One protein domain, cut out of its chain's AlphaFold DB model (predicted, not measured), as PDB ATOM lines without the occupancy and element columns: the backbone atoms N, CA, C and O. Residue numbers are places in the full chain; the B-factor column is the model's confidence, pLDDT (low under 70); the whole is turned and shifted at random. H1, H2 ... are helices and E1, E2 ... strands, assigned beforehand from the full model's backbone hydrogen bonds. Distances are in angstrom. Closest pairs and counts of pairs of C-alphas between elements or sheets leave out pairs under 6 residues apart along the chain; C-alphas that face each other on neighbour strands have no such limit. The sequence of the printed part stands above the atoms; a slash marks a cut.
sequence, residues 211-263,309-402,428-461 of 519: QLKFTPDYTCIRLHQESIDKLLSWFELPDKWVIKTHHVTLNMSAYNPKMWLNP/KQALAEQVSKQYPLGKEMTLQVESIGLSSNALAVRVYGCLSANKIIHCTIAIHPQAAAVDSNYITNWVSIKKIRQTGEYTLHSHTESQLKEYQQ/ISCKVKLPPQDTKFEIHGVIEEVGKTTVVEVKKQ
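What this domain is: This is residues 211 to 263, 309 to 402 and 428 to 461 of the 519 residues of the protein "OB fold-containing protein" of Tieghemostelium lacteum (UniProt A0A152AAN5). A strongly twisted sheet folds back on itself, its edge strand E2 meeting its edge strand E5, and residues 211 to 218 of E1 run out with residues 450 to 457 of E9 as a long two-stranded arm at one end. At the far end is the small sheet of E7 and E8, with H4 next to it and H5 beyond it; H1 and H3 pack on opposite faces of the large sheet, and H2 lies off to one side. The printed part has 181 residues, with five named helices and nine named strands in the order E1 H1 E2 H2 E3 E4 E5 H3 E6 H4 E7 H5 E8 E9, and its class is mixed, helices and strands. The large sheet is branched, with E1 to E6 and E9 in antiparallel neighbour pairs, and E7 and E8 are antiparallel too. The whole is compact, with a radius of gyration of the C-alphas of 18.5 A, and its outline is elongated, spanning 65 by 42 by 31 A.

How they stand to each other: Start at E1, residues 211 to 223, which bends by 75 degrees at residue 220. On one side of it is E2, residues 247 to 250, with N 221 and O 248 at 2.9 A. On its other side is E9, residues 442 to 457, with N 213 and O 454 at 2.8 A. H1, residues 225 to 232, is on the sheet at a height of 7.7 A; its closest C-alpha pair with E9 is Ser 227 and Ile 443, 5.1 A. H2, residues 309 to 319, is not on this sheet. E3, residues 325 to 335, bends by 67 degrees at residue 331, and its pairing is staggered: residues 325 to 329 pair with E9 (N 326 and O 445, 2.8 A), and residues 329 to 335 with E4, residues 339 to 345 (N 331 and O 343, 2.9 A). E5, residues 355 to 360, follows, with N 342 and O 356 at 2.9 A; E3, E4 and E5 form a meander, each strand the antiparallel neighbour of the one before, with hairpins E3 and E4, and E4 and E5. The closest C-alphas of E2 and E5 are those of Val 248 and Cys 356, 4.5 A apart. H3, residues 366 to 371, is on the face opposite H1 and only just over E4, with three C-alphas falling on it; it runs across the strands, at 72 degrees to E4 on the local plane. E6, residues 375 to 377, pairs with E3 (N 333 and O 376, 2.9 A). H4, residues 378 to 384, is on the same face as H1; its closest C-alpha pair with E3 is Ile 378 and Ser 332, 5.0 A. E7, residues 386 to 390, pairs with E8, residues 429 to 433 (N 389 and O 430, 2.8 A). H5, residues 394 to 402, is not on the branched sheet and is apart from H4. Every O i to N i+4 pair is within hydrogen-bond range in H1, H2 and H5; H3 has 0 of 2, with 3 of 3 O i to N i+3 pairs, and H4 has 1 of 3, with 3 of 4.

Where its parts are: Find C-alpha 211 at (-15.476, 10.625, 96.077); from there E1 runs 30.6 A to C-alpha 223. H2 measures 15.6 A, E3 28.0 A and E4 19.4 A. E9, the longest strand, runs 44.7 A from C-alpha 442 at (21.780, 24.608, 87.305) to C-alpha 457 at (-18.143, 10.584, 101.774).

The domain as a whole: The C-alphas of Thr 384 and Gln 461 are the two farthest apart, at 66.9 A. Residues 264 to 308 and 403 to 427 are not printed; the gaps between C-alphas are 11.1 A and 16.5 A. The link from H1 to E2 is long. Look for pLDDT under 70 at residues 253 to 263, 309 to 310, 312 to 313, 437 to 438 and 459 to 461.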
ATOM      1  N   GLN A 211     -16.290   9.900  97.042       91.00
ATOM      2  CA  GLN A 211     -15.476  10.625  96.077       91.00
ATOM      3  C   GLN A 211     -14.001  10.506  96.412       91.00
ATOM      4  O   GLN A 211     -13.599  10.502  97.578       91.00
ATOM      5  N   LEU A 212     -13.186  10.439  95.362       92.56
ATOM      6  CA  LEU A 212     -11.743  10.516  95.497       92.56
ATOM      7  C   LEU A 212     -11.338  11.912  95.979       92.56
ATOM      8  O   LEU A 212     -11.771  12.929  95.443       92.56
ATOM      9  N   LYS A 213     -10.465  11.947  96.980       90.19
ATOM     10  CA  LYS A 213      -9.842  13.151  97.514       90.19
ATOM     11  C   LYS A 213      -8.334  12.962  97.520       90.19
ATOM     12  O   LYS A 213      -7.808  12.126  98.256       90.19
ATOM     13  N   PHE A 214      -7.641  13.764  96.724       85.50
ATOM     14  CA  PHE A 214      -6.194  13.895  96.822       85.50
ATOM     15  C   PHE A 214      -5.834  14.664  98.099       85.50
ATOM     16  O   PHE A 214      -6.493  15.644  98.450       85.50
ATOM     17  N   THR A 215      -4.831  14.183  98.828       82.75
ATOM     18  CA  THR A 215      -4.268  14.879  99.987       82.75
ATOM     19  C   THR A 215      -2.774  15.055  99.741       82.75
ATOM     20  O   THR A 215      -2.075  14.038  99.713       82.75
ATOM     21  N   PRO A 216      -2.285  16.293  99.549       80.94
ATOM     22  CA  PRO A 216      -0.858  16.541  99.405       80.94
ATOM     23  C   PRO A 216      -0.132  16.173 100.705       80.94
ATOM     24  O   PRO A 216      -0.562  16.543 101.801       80.94
ATOM     25  N   ASP A 217       0.959  15.424 100.576       80.25
ATOM     26  CA  ASP A 217       1.886  15.111 101.664       80.25
ATOM     27  C   ASP A 217       2.992  16.174 101.745       80.25
ATOM     28  O   ASP A 217       3.413  16.548 102.838       80.25
ATOM     29  N   TYR A 218       3.475  16.662 100.601       82.88
ATOM     30  CA  TYR A 218       4.467  17.732 100.492       82.88
ATOM     31  C   TYR A 218       4.442  18.355  99.093       82.88
ATOM     32  O   TYR A 218       3.842  17.814  98.164       82.88
ATOM     33  N   THR A 219       5.135  19.478  98.927       86.50
ATOM     34  CA  THR A 219       5.397  20.057  97.606       86.50
ATOM     35  C   THR A 219       6.816  19.716  97.180       86.50
ATOM     36  O   THR A 219       7.702  19.503  97.999       86.50
ATOM     37  N   CYS A 220       7.086  19.636  95.893       91.38
ATOM     38  CA  CYS A 220       8.427  19.377  95.401       91.38
ATOM     39  C   CYS A 220       8.694  20.177  94.137       91.38
ATOM     40  O   CYS A 220       7.770  20.717  93.534       91.38
ATOM     41  N   ILE A 221       9.959  20.231  93.740       94.44
ATOM     42  CA  ILE A 221      10.334  20.544  92.364       94.44
ATOM     43  C   ILE A 221      10.665  19.216  91.700       94.44
ATOM     44  O   ILE A 221      11.717  18.635  91.986       94.44
ATOM     45  N   ARG A 222       9.761  18.715  90.858       96.06
ATOM     46  CA  ARG A 222      10.009  17.531  90.033       96.06
ATOM     47  C   ARG A 222      10.996  17.911  88.944       96.06
ATOM     48  O   ARG A 222      10.730  18.815  88.159       96.06
ATOM     49  N   LEU A 223      12.141  17.242  88.922       96.69
ATOM     50  CA  LEU A 223      13.210  17.565  87.986       96.69
ATOM     51  C   LEU A 223      12.837  17.130  86.570       96.69
ATOM     52  O   LEU A 223      12.210  16.087  86.367       96.69
ATOM     53  N   HIS A 224      13.265  17.921  85.589       97.19
ATOM     54  CA  HIS A 224      13.231  17.514  84.187       97.19
ATOM     55  C   HIS A 224      14.226  16.384  83.939       97.19
ATOM     56  O   HIS A 224      15.262  16.311  84.604       97.19
ATOM     57  N   GLN A 225      13.949  15.535  82.945       95.81
ATOM     58  CA  GLN A 225      14.811  14.393  82.622       95.81
ATOM     59  C   GLN A 225      16.257  14.827  82.343       95.81
ATOM     60  O   GLN A 225      17.181  14.243  82.893       95.81
ATOM     61  N   GLU A 226      16.456  15.930  81.616       96.12
ATOM     62  CA  GLU A 226      17.784  16.516  81.371       96.12
ATOM     63  C   GLU A 226      18.545  16.842  82.664       96.12
ATOM     64  O   GLU A 226      19.752  16.638  82.758       96.12
ATOM     65  N   SER A 227      17.842  17.337  83.687       96.38
ATOM     66  CA  SER A 227      18.451  17.651  84.982       96.38
ATOM     67  C   SER A 227      18.771  16.395  85.783       96.38
ATOM     68  O   SER A 227      19.791  16.359  86.470       96.38
ATOM     69  N   ILE A 228      17.935  15.361  85.674       96.25
ATOM     70  CA  ILE A 228      18.190  14.044  86.265       96.25
ATOM     71  C   ILE A 228      19.439  13.427  85.631       96.25
ATOM     72  O   ILE A 228      20.371  13.071  86.350       96.25
ATOM     73  N   ASP A 229      19.498  13.374  84.300       94.94
ATOM     74  CA  ASP A 229      20.618  12.801  83.550       94.94
ATOM     75  C   ASP A 229      21.913  13.572  83.822       94.94
ATOM     76  O   ASP A 229      22.956  12.975  84.103       94.94
ATOM     77  N   LYS A 230      21.836  14.911  83.837       94.06
ATOM     78  CA  LYS A 230      22.955  15.789  84.201       94.06
ATOM     79  C   LYS A 230      23.482  15.462  85.595       94.06
ATOM     80  O   LYS A 230      24.683  15.261  85.735       94.06
ATOM     81  N   LEU A 231      22.617  15.378  86.608       95.00
ATOM     82  CA  LEU A 231      23.034  15.044  87.972       95.00
ATOM     83  C   LEU A 231      23.653  13.648  88.052       95.00
ATOM     84  O   LEU A 231      24.722  13.496  88.634       95.00
ATOM     85  N   LEU A 232      23.016  12.638  87.459       95.94
ATOM     86  CA  LEU A 232      23.509  11.260  87.494       95.94
ATOM     87  C   LEU A 232      24.866  11.109  86.801       95.94
ATOM     88  O   LEU A 232      25.703  10.347  87.279       95.94
ATOM     89  N   SER A 233      25.122  11.881  85.740       94.38
ATOM     90  CA  SER A 233      26.402  11.862  85.023       94.38
ATOM     91  C   SER A 233      27.608  12.275  85.877       94.38
ATOM     92  O   SER A 233      28.742  11.961  85.520       94.38
ATOM     93  N   TRP A 234      27.389  12.957  87.007       93.88
ATOM     94  CA  TRP A 234      28.476  13.420  87.870       93.88
ATOM     95  C   TRP A 234      29.049  12.327  88.768       93.88
ATOM     96  O   TRP A 234      30.105  12.542  89.362       93.88
ATOM     97  N   PHE A 235      28.368  11.189  88.912       95.06
ATOM     98  CA  PHE A 235      28.651  10.225  89.970       95.06
ATOM     99  C   PHE A 235      28.996   8.842  89.433       95.06
ATOM    100  O   PHE A 235      28.251   8.251  88.657       95.06
ATOM    101  N   GLU A 236      30.071   8.263  89.963       94.75
ATOM    102  CA  GLU A 236      30.277   6.815  89.918       94.75
ATOM    103  C   GLU A 236      29.553   6.207  91.128       94.75
ATOM    104  O   GLU A 236      30.090   6.151  92.241       94.75
ATOM    105  N   LEU A 237      28.275   5.853  90.935       93.81
ATOM    106  CA  LEU A 237      27.417   5.355  92.011       93.81
ATOM    107  C   LEU A 237      27.895   3.984  92.517       93.81
ATOM    108  O   LEU A 237      28.245   3.130  91.701       93.81
ATOM    109  N   PRO A 238      27.869   3.732  93.841       89.56
ATOM    110  CA  PRO A 238      28.209   2.417  94.363       89.56
ATOM    111  C   PRO A 238      27.236   1.338  93.873       89.56
ATOM    112  O   PRO A 238      26.036   1.586  93.717       89.56
ATOM    113  N   ASP A 239      27.743   0.119  93.703       88.69
ATOM    114  CA  ASP A 239      26.943  -1.010  93.235       88.69
ATOM    115  C   ASP A 239      25.679  -1.212  94.079       88.69
ATOM    116  O   ASP A 239      25.698  -1.157  95.313       88.69
ATOM    117  N   LYS A 240      24.571  -1.510  93.391       90.19
ATOM    118  CA  LYS A 240      23.244  -1.794  93.966       90.19
ATOM    119  C   LYS A 240      22.566  -0.609  94.655       90.19
ATOM    120  O   LYS A 240      21.447  -0.784  95.134       90.19
ATOM    121  N   TRP A 241      23.182   0.571  94.721       93.25
ATOM    122  CA  TRP A 241      22.494   1.748  95.247       93.25
ATOM    123  C   TRP A 241      21.266   2.081  94.403       93.25
ATOM    124  O   TRP A 241      21.268   1.980  93.178       93.25
ATOM    125  N   VAL A 242      20.193   2.472  95.084       93.56
ATOM    126  CA  VAL A 242      18.911   2.770  94.452       93.56
ATOM    127  C   VAL A 242      18.876   4.252  94.114       93.56
ATOM    128  O   VAL A 242      18.935   5.096  95.010       93.56
ATOM    129  N   ILE A 243      18.741   4.569  92.829       95.50
ATOM    130  CA  ILE A 243      18.602   5.946  92.349       95.50
ATOM    131  C   ILE A 243      17.282   6.546  92.860       95.50
ATOM    132  O   ILE A 243      16.222   5.919  92.792       95.50
ATOM    133  N   LYS A 244      17.359   7.775  93.380       94.81
ATOM    134  CA  LYS A 244      16.233   8.590  93.877       94.81
ATOM    135  C   LYS A 244      16.209  10.001  93.275       94.81
ATOM    136  O   LYS A 244      15.466  10.860  93.741       94.81
ATOM    137  N   THR A 245      16.995  10.224  92.221       92.50
ATOM    138  CA  THR A 245      17.131  11.523  91.551       92.50
ATOM    139  C   THR A 245      15.882  11.825  90.721       92.50
ATOM    140  O   THR A 245      15.846  11.550  89.530       92.50
ATOM    141  N   HIS A 246      14.826  12.333  91.351       91.62
ATOM    142  CA  HIS A 246      13.574  12.674  90.656       91.62
ATOM    143  C   HIS A 246      12.991  14.031  91.064       91.62
ATOM    144  O   HIS A 246      12.295  14.665  90.276       91.62
ATOM    145  N   HIS A 247      13.243  14.494  92.290       92.44
ATOM    146  CA  HIS A 247      12.729  15.773  92.769       92.44
ATOM    147  C   HIS A 247      13.585  16.357  93.891       92.44
ATOM    148  O   HIS A 247      14.368  15.655  94.537       92.44
ATOM    149  N   VAL A 248      13.368  17.640  94.157       93.00
ATOM    150  CA  VAL A 248      13.793  18.336  95.374       93.00
ATOM    151  C   VAL A 248      12.569  18.495  96.265       93.00
ATOM    152  O   VAL A 248      11.587  19.116  95.862       93.00
ATOM    153  N   THR A 249      12.594  17.915  97.464       89.25
ATOM    154  CA  THR A 249      11.478  18.042  98.409       89.25
ATOM    155  C   THR A 249      11.430  19.466  98.955       89.25
ATOM    156  O   THR A 249      12.428  19.977  99.469       89.25
ATOM    157  N   LEU A 250      10.257  20.088  98.889       84.25
ATOM    158  CA  LEU A 250       9.981  21.408  99.435       84.25
ATOM    159  C   LEU A 250       8.925  21.312 100.533       84.25
ATOM    160  O   LEU A 250       7.818  20.816 100.340       84.25
ATOM    161  N   ASN A 251       9.239  21.857 101.698       75.06
ATOM    162  CA  ASN A 251       8.216  22.110 102.693       75.06
ATOM    163  C   ASN A 251       7.770  23.565 102.555       75.06
ATOM    164  O   ASN A 251       8.268  24.448 103.253       75.06
ATOM    165  N   MET A 252       6.898  23.832 101.586       72.75
ATOM    166  CA  MET A 252       6.316  25.161 101.428       72.75
ATOM    167  C   MET A 252       5.150  25.318 102.404       72.75
ATOM    168  O   MET A 252       4.193  24.543 102.381       72.75
ATOM    169  N   SER A 253       5.231  26.344 103.252       55.25
ATOM    170  CA  SER A 253       4.290  26.627 104.348       55.25
ATOM    171  C   SER A 253       2.824  26.718 103.918       55.25
ATOM    172  O   SER A 253       1.932  26.470 104.727       55.25
ATOM    173  N   ALA A 254       2.572  27.038 102.651       56.09
ATOM    174  CA  ALA A 254       1.239  27.252 102.116       56.09
ATOM    175  C   ALA A 254       0.487  25.986 101.684       56.09
ATOM    176  O   ALA A 254      -0.734  26.019 101.548       56.09
ATOM    177  N   TYR A 255       1.201  24.875 101.492       60.34
ATOM    178  CA  TYR A 255       0.655  23.656 100.884       60.34
ATOM    179  C   TYR A 255       0.707  22.440 101.824       60.34
ATOM    180  O   TYR A 255       0.149  21.388 101.519       60.34
ATOM    181  N   ASN A 256       1.319  22.585 103.010       57.06
ATOM    182  CA  ASN A 256       1.249  21.595 104.084       57.06
ATOM    183  C   ASN A 256       1.128  22.258 105.477       57.06
ATOM    184  O   ASN A 256       2.133  22.462 106.167       57.06
ATOM    185  N   PRO A 257      -0.100  22.549 105.949       44.72
ATOM    186  CA  PRO A 257      -0.317  23.223 107.231       44.72
ATOM    187  C   PRO A 257       0.115  22.404 108.460       44.72
ATOM    188  O   PRO A 257       0.197  22.939 109.560       44.72
ATOM    189  N   LYS A 258       0.436  21.107 108.311       43.41
ATOM    190  CA  LYS A 258       0.902  20.267 109.431       43.41
ATOM    191  C   LYS A 258       2.346  20.560 109.859       43.41
ATOM    192  O   LYS A 258       2.778  20.030 110.880       43.41
ATOM    193  N   MET A 259       3.098  21.361 109.099       44.66
ATOM    194  CA  MET A 259       4.533  21.594 109.306       44.66
ATOM    195  C   MET A 259       4.906  23.050 109.630       44.66
ATOM    196  O   MET A 259       6.032  23.469 109.367       44.66
ATOM    197  N   TRP A 260       4.003  23.829 110.232       48.09
ATOM    198  CA  TRP A 260       4.314  25.177 110.721       48.09
ATOM    199  C   TRP A 260       5.392  25.156 111.822       48.09
ATOM    200  O   TRP A 260       5.094  25.040 113.009       48.09
ATOM    201  N   LEU A 261       6.662  25.291 111.429       38.72
ATOM    202  CA  LEU A 261       7.800  25.555 112.310       38.72
ATOM    203  C   LEU A 261       8.573  26.772 111.780       38.72
ATOM    204  O   LEU A 261       8.867  26.875 110.593       38.72
ATOM    205  N   ASN A 262       8.828  27.713 112.689       36.00
ATOM    206  CA  ASN A 262       9.213  29.109 112.461       36.00
ATOM    207  C   ASN A 262      10.670  29.281 111.949       36.00
ATOM    208  O   ASN A 262      11.587  28.872 112.669       36.00
ATOM    209  N   PRO A 263      10.920  29.896 110.771       37.81
ATOM    210  CA  PRO A 263      12.266  30.135 110.257       37.81
ATOM    211  C   PRO A 263      12.735  31.600 110.451       37.81
ATOM    212  O   PRO A 263      12.361  32.486 109.693       37.81
ATOM    213  N   LYS A 309       1.111  33.640 109.828       63.69
ATOM    214  CA  LYS A 309       1.429  32.380 109.134       63.69
ATOM    215  C   LYS A 309       0.602  32.234 107.862       63.69
ATOM    216  O   LYS A 309       1.140  31.839 106.826       63.69
ATOM    217  N   GLN A 310      -0.684  32.575 107.939       67.38
ATOM    218  CA  GLN A 310      -1.601  32.532 106.808       67.38
ATOM    219  C   GLN A 310      -1.207  33.551 105.725       67.38
ATOM    220  O   GLN A 310      -1.145  33.200 104.546       67.38
ATOM    221  N   ALA A 311      -0.848  34.778 106.110       71.62
ATOM    222  CA  ALA A 311      -0.407  35.806 105.165       71.62
ATOM    223  C   ALA A 311       0.882  35.409 104.416       71.62
ATOM    224  O   ALA A 311       0.967  35.552 103.193       71.62
ATOM    225  N   LEU A 312       1.870  34.852 105.129       69.69
ATOM    226  CA  LEU A 312       3.112  34.367 104.519       69.69
ATOM    227  C   LEU A 312       2.853  33.200 103.555       69.69
ATOM    228  O   LEU A 312       3.427  33.154 102.467       69.69
ATOM    229  N   ALA A 313       1.974  32.269 103.930       68.56
ATOM    230  CA  ALA A 313       1.556  31.171 103.068       68.56
ATOM    231  C   ALA A 313       0.949  31.683 101.750       68.56
ATOM    232  O   ALA A 313       1.368  31.276 100.667       68.56
ATOM    233  N   GLU A 314       0.016  32.628 101.816       73.44
ATOM    234  CA  GLU A 314      -0.602  33.208 100.620       73.44
ATOM    235  C   GLU A 314       0.414  33.896  99.704       73.44
ATOM    236  O   GLU A 314       0.317  33.804  98.476       73.44
ATOM    237  N   GLN A 315       1.410  34.560 100.283       74.69
ATOM    238  CA  GLN A 315       2.473  35.213  99.531       74.69
ATOM    239  C   GLN A 315       3.389  34.195  98.829       74.69
ATOM    240  O   GLN A 315       3.674  34.344  97.638       74.69
ATOM    241  N   VAL A 316       3.793  33.132  99.534       75.19
ATOM    242  CA  VAL A 316       4.606  32.039  98.976       75.19
ATOM    243  C   VAL A 316       3.856  31.331  97.845       75.19
ATOM    244  O   VAL A 316       4.433  31.134  96.778       75.19
ATOM    245  N   SER A 317       2.564  31.037  98.015       75.94
ATOM    246  CA  SER A 317       1.734  30.425  96.965       75.94
ATOM    247  C   SER A 317       1.648  31.262  95.691       75.94
ATOM    248  O   SER A 317       1.631  30.722  94.588       75.94
ATOM    249  N   LYS A 318       1.602  32.594  95.822       82.12
ATOM    250  CA  LYS A 318       1.591  33.505  94.668       82.12
ATOM    251  C   LYS A 318       2.940  33.550  93.959       82.12
ATOM    252  O   LYS A 318       2.982  33.654  92.737       82.12
ATOM    253  N   GLN A 319       4.042  33.479  94.704       81.12
ATOM    254  CA  GLN A 319       5.384  33.497  94.126       81.12
ATOM    255  C   GLN A 319       5.755  32.153  93.479       81.12
ATOM    256  O   GLN A 319       6.463  32.137  92.468       81.12
ATOM    257  N   TYR A 320       5.269  31.044  94.035       85.12
ATOM    258  CA  TYR A 320       5.609  29.673  93.650       85.12
ATOM    259  C   TYR A 320       4.355  28.827  93.354       85.12
ATOM    260  O   TYR A 320       4.141  27.806  94.010       85.12
ATOM    261  N   PRO A 321       3.512  29.230  92.383       87.56
ATOM    262  CA  PRO A 321       2.324  28.467  92.030       87.56
ATOM    263  C   PRO A 321       2.691  27.080  91.490       87.56
ATOM    264  O   PRO A 321       3.747  26.885  90.882       87.56
ATOM    265  N   LEU A 322       1.784  26.117  91.675       88.75
ATOM    266  CA  LEU A 322       1.908  24.786  91.079       88.75
ATOM    267  C   LEU A 322       2.031  24.893  89.554       88.75
ATOM    268  O   LEU A 322       1.392  25.737  88.926       88.75
ATOM    269  N   GLY A 323       2.865  24.041  88.964       90.69
ATOM    270  CA  GLY A 323       3.183  24.081  87.540       90.69
ATOM    271  C   GLY A 323       4.229  25.131  87.154       90.69
ATOM    272  O   GLY A 323       4.625  25.176  85.992       90.69
ATOM    273  N   LYS A 324       4.710  25.968  88.086       92.50
ATOM    274  CA  LYS A 324       5.774  26.933  87.788       92.50
ATOM    275  C   LYS A 324       7.097  26.223  87.504       92.50
ATOM    276  O   LYS A 324       7.548  25.401  88.301       92.50
ATOM    277  N   GLU A 325       7.731  26.623  86.407       96.62
ATOM    278  CA  GLU A 325       9.107  26.260  86.070       96.62
ATOM    279  C   GLU A 325      10.101  26.933  87.019       96.62
ATOM    280  O   GLU A 325      10.033  28.136  87.290       96.62
ATOM    281  N   MET A 326      11.045  26.142  87.512       94.38
ATOM    282  CA  MET A 326      12.038  26.537  88.494       94.38
ATOM    283  C   MET A 326      13.433  26.196  87.999       94.38
ATOM    284  O   MET A 326      13.670  25.134  87.429       94.38
ATOM    285  N   THR A 327      14.371  27.096  88.277       95.56
ATOM    286  CA  THR A 327      15.806  26.850  88.123       95.56
ATOM    287  C   THR A 327      16.441  26.904  89.501       95.56
ATOM    288  O   THR A 327      16.259  27.876  90.233       95.56
ATOM    289  N   LEU A 328      17.157  25.846  89.859       94.44
ATOM    290  CA  LEU A 328      17.864  25.709  91.123       94.44
ATOM    291  C   LEU A 328      19.361  25.634  90.858       94.44
ATOM    292  O   LEU A 328      19.799  24.987  89.909       94.44
ATOM    293  N   GLN A 329      20.141  26.254  91.728       94.69
ATOM    294  CA  GLN A 329      21.597  26.221  91.690       94.69
ATOM    295  C   GLN A 329      22.107  25.150  92.650       94.69
ATOM    296  O   GLN A 329      21.662  25.087  93.798       94.69
ATOM    297  N   VAL A 330      23.051  24.322  92.208       94.25
ATOM    298  CA  VAL A 330      23.717  23.334  93.062       94.25
ATOM    299  C   VAL A 330      24.876  23.992  93.811       94.25
ATOM    300  O   VAL A 330      25.804  24.529  93.213       94.25
ATOM    301  N   GLU A 331      24.839  23.906  95.137       94.00
ATOM    302  CA  GLU A 331      25.814  24.532  96.037       94.00
ATOM    303  C   GLU A 331      26.906  23.545  96.474       94.00
ATOM    304  O   GLU A 331      28.105  23.843  96.464       94.00
ATOM    305  N   SER A 332      26.487  22.355  96.902       95.19
ATOM    306  CA  SER A 332      27.372  21.352  97.491       95.19
ATOM    307  C   SER A 332      26.836  19.939  97.304       95.19
ATOM    308  O   SER A 332      25.652  19.726  97.047       95.19
ATOM    309  N   ILE A 333      27.727  18.964  97.442       96.31
ATOM    310  CA  ILE A 333      27.422  17.542  97.349       96.31
ATOM    311  C   ILE A 333      27.736  16.894  98.688       96.31
ATOM    312  O   ILE A 333      28.800  17.121  99.261       96.31
ATOM    313  N   GLY A 334      26.801  16.096  99.185       95.62
ATOM    314  CA  GLY A 334      26.904  15.445 100.475       95.62
ATOM    315  C   GLY A 334      26.858  13.931 100.355       95.62
ATOM    316  O   GLY A 334      26.043  13.389  99.610       95.62
ATOM    317  N   LEU A 335      27.706  13.247 101.123       95.12
ATOM    318  CA  LEU A 335      27.743  11.788 101.191       95.12
ATOM    319  C   LEU A 335      27.670  11.313 102.643       95.12
ATOM    320  O   LEU A 335      28.388  11.792 103.518       95.12
ATOM    321  N   SER A 336      26.828  10.314 102.872       93.12
ATOM    322  CA  SER A 336      26.786   9.485 104.075       93.12
ATOM    323  C   SER A 336      26.800   8.012 103.665       93.12
ATOM    324  O   SER A 336      26.668   7.689 102.485       93.12
ATOM    325  N   SER A 337      26.916   7.096 104.625       91.31
ATOM    326  CA  SER A 337      26.810   5.662 104.327       91.31
ATOM    327  C   SER A 337      25.407   5.243 103.867       91.31
ATOM    328  O   SER A 337      25.262   4.193 103.248       91.31
ATOM    329  N   ASN A 338      24.387   6.067 104.128       92.56
ATOM    330  CA  ASN A 338      22.994   5.770 103.795       92.56
ATOM    331  C   ASN A 338      22.546   6.432 102.485       92.56
ATOM    332  O   ASN A 338      21.696   5.884 101.783       92.56
ATOM    333  N   ALA A 339      23.078   7.615 102.176       95.12
ATOM    334  CA  ALA A 339      22.572   8.471 101.110       95.12
ATOM    335  C   ALA A 339      23.645   9.397 100.516       95.12
ATOM    336  O   ALA A 339      24.533   9.880 101.224       95.12
ATOM    337  N   LEU A 340      23.481   9.684  99.226       96.44
ATOM    338  CA  LEU A 340      24.191  10.687  98.435       96.44
ATOM    339  C   LEU A 340      23.169  11.741  98.000       96.44
ATOM    340  O   LEU A 340      22.093  11.388  97.514       96.44
ATOM    341  N   ALA A 341      23.489  13.021  98.161       97.25
ATOM    342  CA  ALA A 341      22.580  14.114  97.830       97.25
ATOM    343  C   ALA A 341      23.318  15.350  97.304       97.25
ATOM    344  O   ALA A 341      24.492  15.565  97.600       97.25
ATOM    345  N   VAL A 342      22.596  16.193  96.567       96.62
ATOM    346  CA  VAL A 342      23.060  17.520  96.144       96.62
ATOM    347  C   VAL A 342      22.224  18.594  96.825       96.62
ATOM    348  O   VAL A 342      20.995  18.574  96.757       96.62
ATOM    349  N   ARG A 343      22.883  19.523  97.514       96.00
ATOM    350  CA  ARG A 343      22.248  20.675  98.153       96.00
ATOM    351  C   ARG A 343      22.057  21.772  97.121       96.00
ATOM    352  O   ARG A 343      22.962  22.044  96.330       96.00
ATOM    353  N   VAL A 344      20.885  22.394  97.147       94.56
ATOM    354  CA  VAL A 344      20.461  23.366  96.140       94.56
ATOM    355  C   VAL A 344      19.847  24.613  96.770       94.56
ATOM    356  O   VAL A 344      19.339  24.561  97.889       94.56
ATOM    357  N   TYR A 345      19.860  25.723  96.037       90.69
ATOM    358  CA  TYR A 345      19.152  26.959  96.385       90.69
ATOM    359  C   TYR A 345      18.422  27.543  95.165       90.69
ATOM    360  O   TYR A 345      18.641  27.110  94.035       90.69
ATOM    361  N   GLY A 346      17.525  28.506  95.398       85.19
ATOM    362  CA  GLY A 346      16.684  29.121  94.357       85.19
ATOM    363  C   GLY A 346      15.176  29.040  94.625       85.19
ATOM    364  O   GLY A 346      14.378  29.530  93.830       85.19
ATOM    365  N   CYS A 347      14.765  28.448  95.748       82.25
ATOM    366  CA  CYS A 347      13.370  28.384  96.179       82.25
ATOM    367  C   CYS A 347      13.248  28.509  97.704       82.25
ATOM    368  O   CYS A 347      14.129  28.059  98.440       82.25
ATOM    369  N   LEU A 348      12.135  29.070  98.181       81.00
ATOM    370  CA  LEU A 348      11.810  29.092  99.608       81.00
ATOM    371  C   LEU A 348      11.295  27.724 100.072       81.00
ATOM    372  O   LEU A 348      10.520  27.064  99.384       81.00
ATOM    373  N   SER A 349      11.720  27.303 101.260       81.12
ATOM    374  CA  SER A 349      11.286  26.057 101.893       81.12
ATOM    375  C   SER A 349      11.562  26.118 103.393       81.12
ATOM    376  O   SER A 349      12.562  26.691 103.818       81.12
ATOM    377  N   ALA A 350      10.710  25.486 104.196       74.69
ATOM    378  CA  ALA A 350      10.938  25.279 105.625       74.69
ATOM    379  C   ALA A 350      11.885  24.094 105.917       74.69
ATOM    380  O   ALA A 350      12.151  23.777 107.076       74.69
ATOM    381  N   ASN A 351      12.403  23.419 104.886       77.62
ATOM    382  CA  ASN A 351      13.429  22.395 105.070       77.62
ATOM    383  C   ASN A 351      14.744  23.034 105.530       77.62
ATOM    384  O   ASN A 351      15.225  23.981 104.915       77.62
ATOM    385  N   LYS A 352      15.372  22.455 106.562       81.12
ATOM    386  CA  LYS A 352      16.684  22.904 107.064       81.12
ATOM    387  C   LYS A 352      17.762  22.876 105.974       81.12
ATOM    388  O   LYS A 352      18.632  23.738 105.945       81.12
ATOM    389  N   ILE A 353      17.713  21.860 105.113       84.19
ATOM    390  CA  ILE A 353      18.595  21.707 103.955       84.19
ATOM    391  C   ILE A 353      17.716  21.376 102.757       84.19
ATOM    392  O   ILE A 353      17.069  20.328 102.727       84.19
ATOM    393  N   ILE A 354      17.707  22.254 101.760       91.38
ATOM    394  CA  ILE A 354      17.030  22.005 100.490       91.38
ATOM    395  C   ILE A 354      17.984  21.189  99.621       91.38
ATOM    396  O   ILE A 354      19.097  21.625  99.324       91.38
ATOM    397  N   HIS A 355      17.592  19.972  99.262       94.44
ATOM    398  CA  HIS A 355      18.462  19.064  98.526       94.44
ATOM    399  C   HIS A 355      17.666  18.092  97.650       94.44
ATOM    400  O   HIS A 355      16.494  17.809  97.903       94.44
ATOM    401  N   CYS A 356      18.332  17.565  96.624       96.19
ATOM    402  CA  CYS A 356      17.882  16.410  95.859       96.19
ATOM    403  C   CYS A 356      18.639  15.172  96.350       96.19
ATOM    404  O   CYS A 356      19.873  15.173  96.392       96.19
ATOM    405  N   THR A 357      17.917  14.112  96.719       96.88
ATOM    406  CA  THR A 357      18.547  12.813  96.994       96.88
ATOM    407  C   THR A 357      18.945  12.174  95.672       96.88
ATOM    408  O   THR A 357      18.089  11.922  94.829       96.88
ATOM    409  N   ILE A 358      20.230  11.873  95.495       97.06
ATOM    410  CA  ILE A 358      20.726  11.263  94.262       97.06
ATOM    411  C   ILE A 358      20.486   9.756  94.284       97.06
ATOM    412  O   ILE A 358      19.814   9.201  93.409       97.06
ATOM    413  N   ALA A 359      21.008   9.098  95.317       96.56
ATOM    414  CA  ALA A 359      20.927   7.659  95.491       96.56
ATOM    415  C   ALA A 359      21.009   7.281  96.972       96.56
ATOM    416  O   ALA A 359      21.549   8.031  97.790       96.56
ATOM    417  N   ILE A 360      20.473   6.109  97.306       95.56
ATOM    418  CA  ILE A 360      20.480   5.561  98.664       95.56
ATOM    419  C   ILE A 360      20.962   4.117  98.683       95.56
ATOM    420  O   ILE A 360      20.773   3.363  97.725       95.56
ATOM    421  N   HIS A 361      21.522   3.709  99.815       94.19
ATOM    422  CA  HIS A 361      21.811   2.308 100.081       94.19
ATOM    423  C   HIS A 361      20.509   1.469 100.056       94.19
ATOM    424  O   HIS A 361      19.477   1.956 100.520       94.19
ATOM    425  N   PRO A 362      20.519   0.195  99.603       88.88
ATOM    426  CA  PRO A 362      19.320  -0.660  99.535       88.88
ATOM    427  C   PRO A 362      18.524  -0.804 100.837       88.88
ATOM    428  O   PRO A 362      17.330  -1.091 100.819       88.88
ATOM    429  N   GLN A 363      19.196  -0.637 101.975       87.75
ATOM    430  CA  GLN A 363      18.598  -0.749 103.309       87.75
ATOM    431  C   GLN A 363      18.250   0.613 103.936       87.75
ATOM    432  O   GLN A 363      17.681   0.643 105.028       87.75
ATOM    433  N   ALA A 364      18.582   1.719 103.267       89.19
ATOM    434  CA  ALA A 364      18.300   3.080 103.713       89.19
ATOM    435  C   ALA A 364      16.950   3.587 103.179       89.19
ATOM    436  O   ALA A 364      16.310   2.977 102.318       89.19
ATOM    437  N   ALA A 365      16.505   4.726 103.700       87.19
ATOM    438  CA  ALA A 365      15.342   5.460 103.225       87.19
ATOM    439  C   ALA A 365      15.757   6.835 102.687       87.19
ATOM    440  O   ALA A 365      16.741   7.421 103.125       87.19
ATOM    441  N   ALA A 366      14.968   7.402 101.768       86.00
ATOM    442  CA  ALA A 366      15.251   8.727 101.205       86.00
ATOM    443  C   ALA A 366      15.358   9.821 102.283       86.00
ATOM    444  O   ALA A 366      16.158  10.734 102.136       86.00
ATOM    445  N   VAL A 367      14.621   9.691 103.395       87.56
ATOM    446  CA  VAL A 367      14.695  10.611 104.544       87.56
ATOM    447  C   VAL A 367      16.087  10.665 105.186       87.56
ATOM    448  O   VAL A 367      16.411  11.673 105.810       87.56
ATOM    449  N   ASP A 368      16.922   9.636 105.002       89.00
ATOM    450  CA  ASP A 368      18.256   9.566 105.602       89.00
ATOM    451  C   ASP A 368      19.223  10.613 105.026       89.00
ATOM    452  O   ASP A 368      20.185  11.002 105.688       89.00
ATOM    453  N   SER A 369      18.940  11.128 103.826       90.06
ATOM    454  CA  SER A 369      19.675  12.242 103.211       90.06
ATOM    455  C   SER A 369      19.638  13.530 104.049       90.06
ATOM    456  O   SER A 369      20.601  14.297 104.034       90.06
ATOM    457  N   ASN A 370      18.598  13.731 104.872       88.12
ATOM    458  CA  ASN A 370      18.503  14.866 105.800       88.12
ATOM    459  C   ASN A 370      19.588  14.854 106.890       88.12
ATOM    460  O   ASN A 370      19.838  15.886 107.514       88.12
ATOM    461  N   TYR A 371      20.201  13.696 107.150       89.00
ATOM    462  CA  TYR A 371      21.216  13.520 108.191       89.00
ATOM    463  C   TYR A 371      22.648  13.574 107.653       89.00
ATOM    464  O   TYR A 371      23.590  13.326 108.405       89.00
ATOM    465  N   ILE A 372      22.840  13.896 106.370       89.94
ATOM    466  CA  ILE A 372      24.180  14.088 105.818       89.94
ATOM    467  C   ILE A 372      24.836  15.288 106.508       89.94
ATOM    468  O   ILE A 372      24.300  16.398 106.518       89.94
ATOM    469  N   THR A 373      26.018  15.058 107.072       87.38
ATOM    470  CA  THR A 373      26.827  16.084 107.741       87.38
ATOM    471  C   THR A 373      28.042  16.495 106.917       87.38
ATOM    472  O   THR A 373      28.475  17.640 107.010       87.38
ATOM    473  N   ASN A 374      28.570  15.599 106.077       88.25
ATOM    474  CA  ASN A 374      29.733  15.881 105.244       88.25
ATOM    475  C   ASN A 374      29.314  16.438 103.877       88.25
ATOM    476  O   ASN A 374      29.057  15.673 102.946       88.25
ATOM    477  N   TRP A 375      29.242  17.764 103.776       93.44
ATOM    478  CA  TRP A 375      28.942  18.489 102.541       93.44
ATOM    479  C   TRP A 375      30.207  19.124 101.968       93.44
ATOM    480  O   TRP A 375      30.924  19.845 102.658       93.44
ATOM    481  N   VAL A 376      30.459  18.892 100.683       93.25
ATOM    482  CA  VAL A 376      31.599  19.442  99.950       93.25
ATOM    483  C   VAL A 376      31.092  20.424  98.901       93.25
ATOM    484  O   VAL A 376      30.286  20.065  98.045       93.25
ATOM    485  N   SER A 377      31.555  21.674  98.961       92.75
ATOM    486  CA  SER A 377      31.175  22.706  97.989       92.75
ATOM    487  C   SER A 377      31.585  22.326  96.563       92.75
ATOM    488  O   SER A 377      32.711  21.872  96.334       92.75
ATOM    489  N   ILE A 378      30.707  22.607  95.596       90.69
ATOM    490  CA  ILE A 378      30.995  22.467  94.161       90.69
ATOM    491  C   ILE A 378      32.243  23.268  93.761       90.69
ATOM    492  O   ILE A 378      33.054  22.779  92.975       90.69
ATOM    493  N   LYS A 379      32.459  24.457  94.353       88.12
ATOM    494  CA  LYS A 379      33.646  25.292  94.085       88.12
ATOM    495  C   LYS A 379      34.949  24.540  94.391       88.12
ATOM    496  O   LYS A 379      35.895  24.625  93.615       88.12
ATOM    497  N   LYS A 380      34.980  23.758  95.479       87.88
ATOM    498  CA  LYS A 380      36.146  22.954  95.879       87.88
ATOM    499  C   LYS A 380      36.390  21.788  94.919       87.88
ATOM    500  O   LYS A 380      37.519  21.569  94.503       87.88
ATOM    501  N   ILE A 381      35.335  21.064  94.545       87.94
ATOM    502  CA  ILE A 381      35.428  19.919  93.622       87.94
ATOM    503  C   ILE A 381      35.914  20.378  92.239       87.94
ATOM    504  O   ILE A 381      36.735  19.724  91.602       87.94
ATOM    505  N   ARG A 382      35.461  21.550  91.789       82.81
ATOM    506  CA  ARG A 382      35.847  22.133  90.499       82.81
ATOM    507  C   ARG A 382      37.348  22.415  90.378       82.81
ATOM    508  O   ARG A 382      37.876  22.333  89.274       82.81
ATOM    509  N   GLN A 383      38.037  22.734  91.475       82.12
ATOM    510  CA  GLN A 383      39.482  22.996  91.451       82.12
ATOM    511  C   GLN A 383      40.296  21.753  91.067       82.12
ATOM    512  O   GLN A 383      41.373  21.888  90.496       82.12
ATOM    513  N   THR A 384      39.785  20.554  91.359       78.00
ATOM    514  CA  THR A 384      40.488  19.288  91.112       78.00
ATOM    515  C   THR A 384      39.986  18.548  89.871       78.00
ATOM    516  O   THR A 384      40.671  17.652  89.386       78.00
ATOM    517  N   GLY A 385      38.807  18.906  89.345       74.25
ATOM    518  CA  GLY A 385      38.151  18.255  88.200       74.25
ATOM    519  C   GLY A 385      37.525  16.897  88.546       74.25
ATOM    520  O   GLY A 385      36.370  16.639  88.211       74.25
ATOM    521  N   GLU A 386      38.254  16.066  89.289       84.38
ATOM    522  CA  GLU A 386      37.783  14.825  89.907       84.38
ATOM    523  C   GLU A 386      37.960  14.911  91.430       84.38
ATOM    524  O   GLU A 386      38.958  15.441  91.926       84.38
ATOM    525  N   TYR A 387      36.978  14.425  92.192       92.00
ATOM    526  CA  TYR A 387      37.015  14.449  93.655       92.00
ATOM    527  C   TYR A 387      36.402  13.181  94.244       92.00
ATOM    528  O   TYR A 387      35.342  12.731  93.812       92.00
ATOM    529  N   THR A 388      37.034  12.634  95.280       93.31
ATOM    530  CA  THR A 388      36.495  11.495  96.031       93.31
ATOM    531  C   THR A 388      35.786  12.000  97.283       93.31
ATOM    532  O   THR A 388      36.410  12.524  98.206       93.31
ATOM    533  N   LEU A 389      34.464  11.851  97.320       92.31
ATOM    534  CA  LEU A 389      33.671  12.083  98.523       92.31
ATOM    535  C   LEU A 389      33.870  10.930  99.501       92.31
ATOM    536  O   LEU A 389      33.942   9.775  99.088       92.31
ATOM    537  N   HIS A 390      33.866  11.237 100.794       91.19
ATOM    538  CA  HIS A 390      33.922  10.252 101.870       91.19
ATOM    539  C   HIS A 390      32.706  10.424 102.778       91.19
ATOM    540  O   HIS A 390      32.340  11.546 103.113       91.19
ATOM    541  N   SER A 391      32.075   9.331 103.207       88.56
ATOM    542  CA  SER A 391      30.889   9.391 104.078       88.56
ATOM    543  C   SER A 391      31.174   9.799 105.530       88.56
ATOM    544  O   SER A 391      30.270   9.791 106.364       88.56
ATOM    545  N   HIS A 392      32.433  10.085 105.849       82.94
ATOM    546  CA  HIS A 392      32.960  10.184 107.199       82.94
ATOM    547  C   HIS A 392      34.167  11.122 107.245       82.94
ATOM    548  O   HIS A 392      34.872  11.307 106.252       82.94
ATOM    549  N   THR A 393      34.443  11.653 108.430       78.50
ATOM    550  CA  THR A 393      35.741  12.234 108.784       78.50
ATOM    551  C   THR A 393      36.707  11.148 109.264       78.50
ATOM    552  O   THR A 393      36.287  10.055 109.649       78.50
ATOM    553  N   GLU A 394      38.009  11.445 109.318       76.00
ATOM    554  CA  GLU A 394      39.001  10.515 109.886       76.00
ATOM    555  C   GLU A 394      38.679  10.112 111.333       76.00
ATOM    556  O   GLU A 394      38.905   8.971 111.731       76.00
ATOM    557  N   SER A 395      38.121  11.036 112.122       76.00
ATOM    558  CA  SER A 395      37.696  10.764 113.499       76.00
ATOM    559  C   SER A 395      36.529   9.770 113.539       76.00
ATOM    560  O   SER A 395      36.574   8.779 114.265       76.00
ATOM    561  N   GLN A 396      35.524   9.968 112.680       78.25
ATOM    562  CA  GLN A 396      34.373   9.066 112.565       78.25
ATOM    563  C   GLN A 396      34.765   7.680 112.037       78.25
ATOM    564  O   GLN A 396      34.193   6.677 112.460       78.25
ATOM    565  N   LEU A 397      35.767   7.601 111.155       79.62
ATOM    566  CA  LEU A 397      36.317   6.323 110.700       79.62
ATOM    567  C   LEU A 397      36.957   5.546 111.851       79.62
ATOM    568  O   LEU A 397      36.712   4.349 111.991       79.62
ATOM    569  N   LYS A 398      37.743   6.227 112.693       79.69
ATOM    570  CA  LYS A 398      38.362   5.626 113.883       79.69
ATOM    571  C   LYS A 398      37.304   5.157 114.880       79.69
ATOM    572  O   LYS A 398      37.407   4.046 115.392       79.69
ATOM    573  N   GLU A 399      36.259   5.955 115.107       79.19
ATOM    574  CA  GLU A 399      35.136   5.578 115.975       79.19
ATOM    575  C   GLU A 399      34.380   4.353 115.436       79.19
ATOM    576  O   GLU A 399      34.078   3.429 116.191       79.19
ATOM    577  N   TYR A 400      34.118   4.299 114.126       80.50
ATOM    578  CA  TYR A 400      33.511   3.133 113.480       80.50
ATOM    579  C   TYR A 400      34.380   1.881 113.641       80.50
ATOM    580  O   TYR A 400      33.893   0.839 114.075       80.50
ATOM    581  N   GLN A 401      35.678   1.985 113.343       80.94
ATOM    582  CA  GLN A 401      36.626   0.877 113.484       80.94
ATOM    583  C   GLN A 401      36.704   0.370 114.929       80.94
ATOM    584  O   GLN A 401      36.846  -0.834 115.141       80.94
ATOM    585  N   GLN A 402      36.585   1.261 115.913       79.44
ATOM    586  CA  GLN A 402      36.534   0.891 117.324       79.44
ATOM    587  C   GLN A 402      35.220   0.172 117.670       79.44
ATOM    588  O   GLN A 402      35.257  -0.921 118.227       79.44
ATOM    589  N   ILE A 428      31.932   4.686 103.334       91.12
ATOM    590  CA  ILE A 428      32.066   4.548 101.882       91.12
ATOM    591  C   ILE A 428      32.690   5.794 101.267       91.12
ATOM    592  O   ILE A 428      32.790   6.850 101.900       91.12
ATOM    593  N   SER A 429      33.056   5.666  99.999       92.25
ATOM    594  CA  SER A 429      33.489   6.771  99.158       92.25
ATOM    595  C   SER A 429      32.809   6.717  97.797       92.25
ATOM    596  O   SER A 429      32.483   5.633  97.319       92.25
ATOM    597  N   CYS A 430      32.625   7.873  97.169       93.88
ATOM    598  CA  CYS A 430      32.031   7.997  95.841       93.88
ATOM    599  C   CYS A 430      32.847   9.001  95.028       93.88
ATOM    600  O   CYS A 430      33.163  10.086  95.523       93.88
ATOM    601  N   LYS A 431      33.214   8.629  93.800       94.50
ATOM    602  CA  LYS A 431      33.921   9.531  92.892       94.50
ATOM    603  C   LYS A 431      32.931  10.458  92.205       94.50
ATOM    604  O   LYS A 431      31.874  10.025  91.744       94.50
ATOM    605  N   VAL A 432      33.314  11.725  92.133       94.12
ATOM    606  CA  VAL A 432      32.555  12.789  91.490       94.12
ATOM    607  C   VAL A 432      33.391  13.402  90.381       94.12
ATOM    608  O   VAL A 432      34.539  13.793  90.610       94.12
ATOM    609  N   LYS A 433      32.794  13.522  89.199       91.81
ATOM    610  CA  LYS A 433      33.372  14.177  88.024       91.81
ATOM    611  C   LYS A 433      32.443  15.296  87.591       91.81
ATOM    612  O   LYS A 433      31.346  15.045  87.099       91.81
ATOM    613  N   LEU A 434      32.864  16.537  87.819       88.00
ATOM    614  CA  LEU A 434      32.061  17.694  87.435       88.00
ATOM    615  C   LEU A 434      32.355  18.118  85.988       88.00
ATOM    616  O   LEU A 434      33.482  17.953  85.516       88.00
ATOM    617  N   PRO A 435      31.362  18.692  85.287       81.81
ATOM    618  CA  PRO A 435      31.558  19.269  83.963       81.81
ATOM    619  C   PRO A 435      32.542  20.461  83.976       81.81
ATOM    620  O   PRO A 435      32.836  21.013  85.042       81.81
ATOM    621  N   PRO A 436      33.047  20.882  82.797       76.12
ATOM    622  CA  PRO A 436      34.048  21.940  82.663       76.12
ATOM    623  C   PRO A 436      33.645  23.275  83.295       76.12
ATOM    624  O   PRO A 436      32.466  23.578  83.477       76.12
ATOM    625  N   GLN A 437      34.659  24.103  83.548       61.69
ATOM    626  CA  GLN A 437      34.584  25.360  84.293       61.69
ATOM    627  C   GLN A 437      33.480  26.343  83.838       61.69
ATOM    628  O   GLN A 437      32.855  26.984  84.681       61.69
ATOM    629  N   ASP A 438      33.148  26.429  82.556       62.00
ATOM    630  CA  ASP A 438      32.138  27.395  82.086       62.00
ATOM    631  C   ASP A 438      30.688  26.904  82.250       62.00
ATOM    632  O   ASP A 438      29.730  27.591  81.891       62.00
ATOM    633  N   THR A 439      30.500  25.715  82.830       75.69
ATOM    634  CA  THR A 439      29.177  25.114  83.016       75.69
ATOM    635  C   THR A 439      28.488  25.677  84.254       75.69
ATOM    636  O   THR A 439      28.987  25.558  85.376       75.69
ATOM    637  N   LYS A 440      27.285  26.231  84.076       80.69
ATOM    638  CA  LYS A 440      26.407  26.573  85.199       80.69
ATOM    639  C   LYS A 440      25.877  25.300  85.865       80.69
ATOM    640  O   LYS A 440      25.344  24.400  85.201       80.69
ATOM    641  N   PHE A 441      25.980  25.234  87.189       87.25
ATOM    642  CA  PHE A 441      25.496  24.110  87.997       87.25
ATOM    643  C   PHE A 441      24.004  24.250  88.307       87.25
ATOM    644  O   PHE A 441      23.573  24.190  89.452       87.25
ATOM    645  N   GLU A 442      23.226  24.441  87.249       93.75
ATOM    646  CA  GLU A 442      21.780  24.608  87.305       93.75
ATOM    647  C   GLU A 442      21.066  23.281  87.058       93.75
ATOM    648  O   GLU A 442      21.498  22.480  86.218       93.75
ATOM    649  N   ILE A 443      19.972  23.075  87.786       95.38
ATOM    650  CA  ILE A 443      18.978  22.036  87.532       95.38
ATOM    651  C   ILE A 443      17.601  22.683  87.419       95.38
ATOM    652  O   ILE A 443      17.300  23.665  88.099       95.38
ATOM    653  N   HIS A 444      16.765  22.117  86.567       97.12
ATOM    654  CA  HIS A 444      15.462  22.652  86.215       97.12
ATOM    655  C   HIS A 444      14.362  21.654  86.569       97.12
ATOM    656  O   HIS A 444      14.566  20.433  86.549       97.12
ATOM    657  N   GLY A 445      13.184  22.171  86.887       96.69
ATOM    658  CA  GLY A 445      12.029  21.346  87.197       96.69
ATOM    659  C   GLY A 445      10.772  22.157  87.457       96.69
ATOM    660  O   GLY A 445      10.790  23.383  87.423       96.69
ATOM    661  N   VAL A 446       9.692  21.458  87.779       96.12
ATOM    662  CA  VAL A 446       8.356  22.037  87.938       96.12
ATOM    663  C   VAL A 446       7.863  21.862  89.366       96.12
ATOM    664  O   VAL A 446       8.041  20.799  89.961       96.12
ATOM    665  N   ILE A 447       7.231  22.898  89.920       91.69
ATOM    666  CA  ILE A 447       6.595  22.814  91.238       91.69
ATOM    667  C   ILE A 447       5.359  21.918  91.176       91.69
ATOM    668  O   ILE A 447       4.419  22.203  90.436       91.69
ATOM    669  N   GLU A 448       5.324  20.880  92.007       91.31
ATOM    670  CA  GLU A 448       4.226  19.913  92.063       91.31
ATOM    671  C   GLU A 448       3.894  19.490  93.491       91.31
ATOM    672  O   GLU A 448       4.760  19.453  94.366       91.31
ATOM    673  N   GLU A 449       2.639  19.109  93.716       88.38
ATOM    674  CA  GLU A 449       2.227  18.434  94.942       88.38
ATOM    675  C   GLU A 449       2.419  16.928  94.813       88.38
ATOM    676  O   GLU A 449       1.946  16.295  93.870       88.38
ATOM    677  N   VAL A 450       3.066  16.343  95.814       84.25
ATOM    678  CA  VAL A 450       3.153  14.897  95.967       84.25
ATOM    679  C   VAL A 450       2.286  14.508  97.142       84.25
ATOM    680  O   VAL A 450       2.378  15.087  98.223       84.25
ATOM    681  N   GLY A 451       1.433  13.520  96.939       84.94
ATOM    682  CA  GLY A 451       0.508  13.073  97.959       84.94
ATOM    683  C   GLY A 451      -0.228  11.825  97.535       84.94
ATOM    684  O   GLY A 451       0.040  11.241  96.483       84.94
ATOM    685  N   LYS A 452      -1.182  11.422  98.364       87.19
ATOM    686  CA  LYS A 452      -1.948  10.199  98.147       87.19
ATOM    687  C   LYS A 452      -3.424  10.496  98.024       87.19
ATOM    688  O   LYS A 452      -3.967  11.410  98.647       87.19
ATOM    689  N   THR A 453      -4.096   9.681  97.227       89.12
ATOM    690  CA  THR A 453      -5.545   9.748  97.074       89.12
ATOM    691  C   THR A 453      -6.215   8.833  98.098       89.12
ATOM    692  O   THR A 453      -5.789   7.701  98.340       89.12
ATOM    693  N   THR A 454      -7.271   9.342  98.721       91.19
ATOM    694  CA  THR A 454      -8.184   8.603  99.597       91.19
ATOM    695  C   THR A 454      -9.617   8.776  99.103       91.19
ATOM    696  O   THR A 454      -9.853   9.496  98.137       91.19
ATOM    697  N   VAL A 455     -10.580   8.146  99.765       88.94
ATOM    698  CA  VAL A 455     -12.007   8.449  99.598       88.94
ATOM    699  C   VAL A 455     -12.520   9.340 100.724       88.94
ATOM    700  O   VAL A 455     -12.036   9.270 101.856       88.94
ATOM    701  N   VAL A 456     -13.524  10.151 100.413       89.19
ATOM    702  CA  VAL A 456     -14.373  10.859 101.375       89.19
ATOM    703  C   VAL A 456     -15.833  10.635 101.014       89.19
ATOM    704  O   VAL A 456     -16.170  10.523  99.838       89.19
ATOM    705  N   GLU A 457     -16.703  10.578 102.017       84.88
ATOM    706  CA  GLU A 457     -18.143  10.584 101.774       84.88
ATOM    707  C   GLU A 457     -18.554  11.930 101.190       84.88
ATOM    708  O   GLU A 457     -18.226  12.997 101.728       84.88
ATOM    709  N   VAL A 458     -19.324  11.882 100.106       79.25
ATOM    710  CA  VAL A 458     -20.075  13.041  99.652       79.25
ATOM    711  C   VAL A 458     -21.115  13.300 100.721       79.25
ATOM    712  O   VAL A 458     -22.164  12.656 100.769       79.25
ATOM    713  N   LYS A 459     -20.839  14.266 101.599       63.28
ATOM    714  CA  LYS A 459     -21.905  14.869 102.390       63.28
ATOM    715  C   LYS A 459     -22.905  15.387 101.369       63.28
ATOM    716  O   LYS A 459     -22.647  16.415 100.742       63.28
ATOM    717  N   LYS A 460     -24.029  14.676 101.184       52.34
ATOM    718  CA  LYS A 460     -25.216  15.263 100.563       52.34
ATOM    719  C   LYS A 460     -25.344  16.612 101.241       52.34
ATOM    720  O   LYS A 460     -25.369  16.661 102.473       52.34
ATOM    721  N   GLN A 461     -25.316  17.690 100.464       42.25
ATOM    722  CA  GLN A 461     -25.717  18.988 100.969       42.25
ATOM    723  C   GLN A 461     -27.182  18.827 101.386       42.25
ATOM    724  O   GLN A 461     -28.103  19.124 100.638       42.25
TER     725      GLN A 461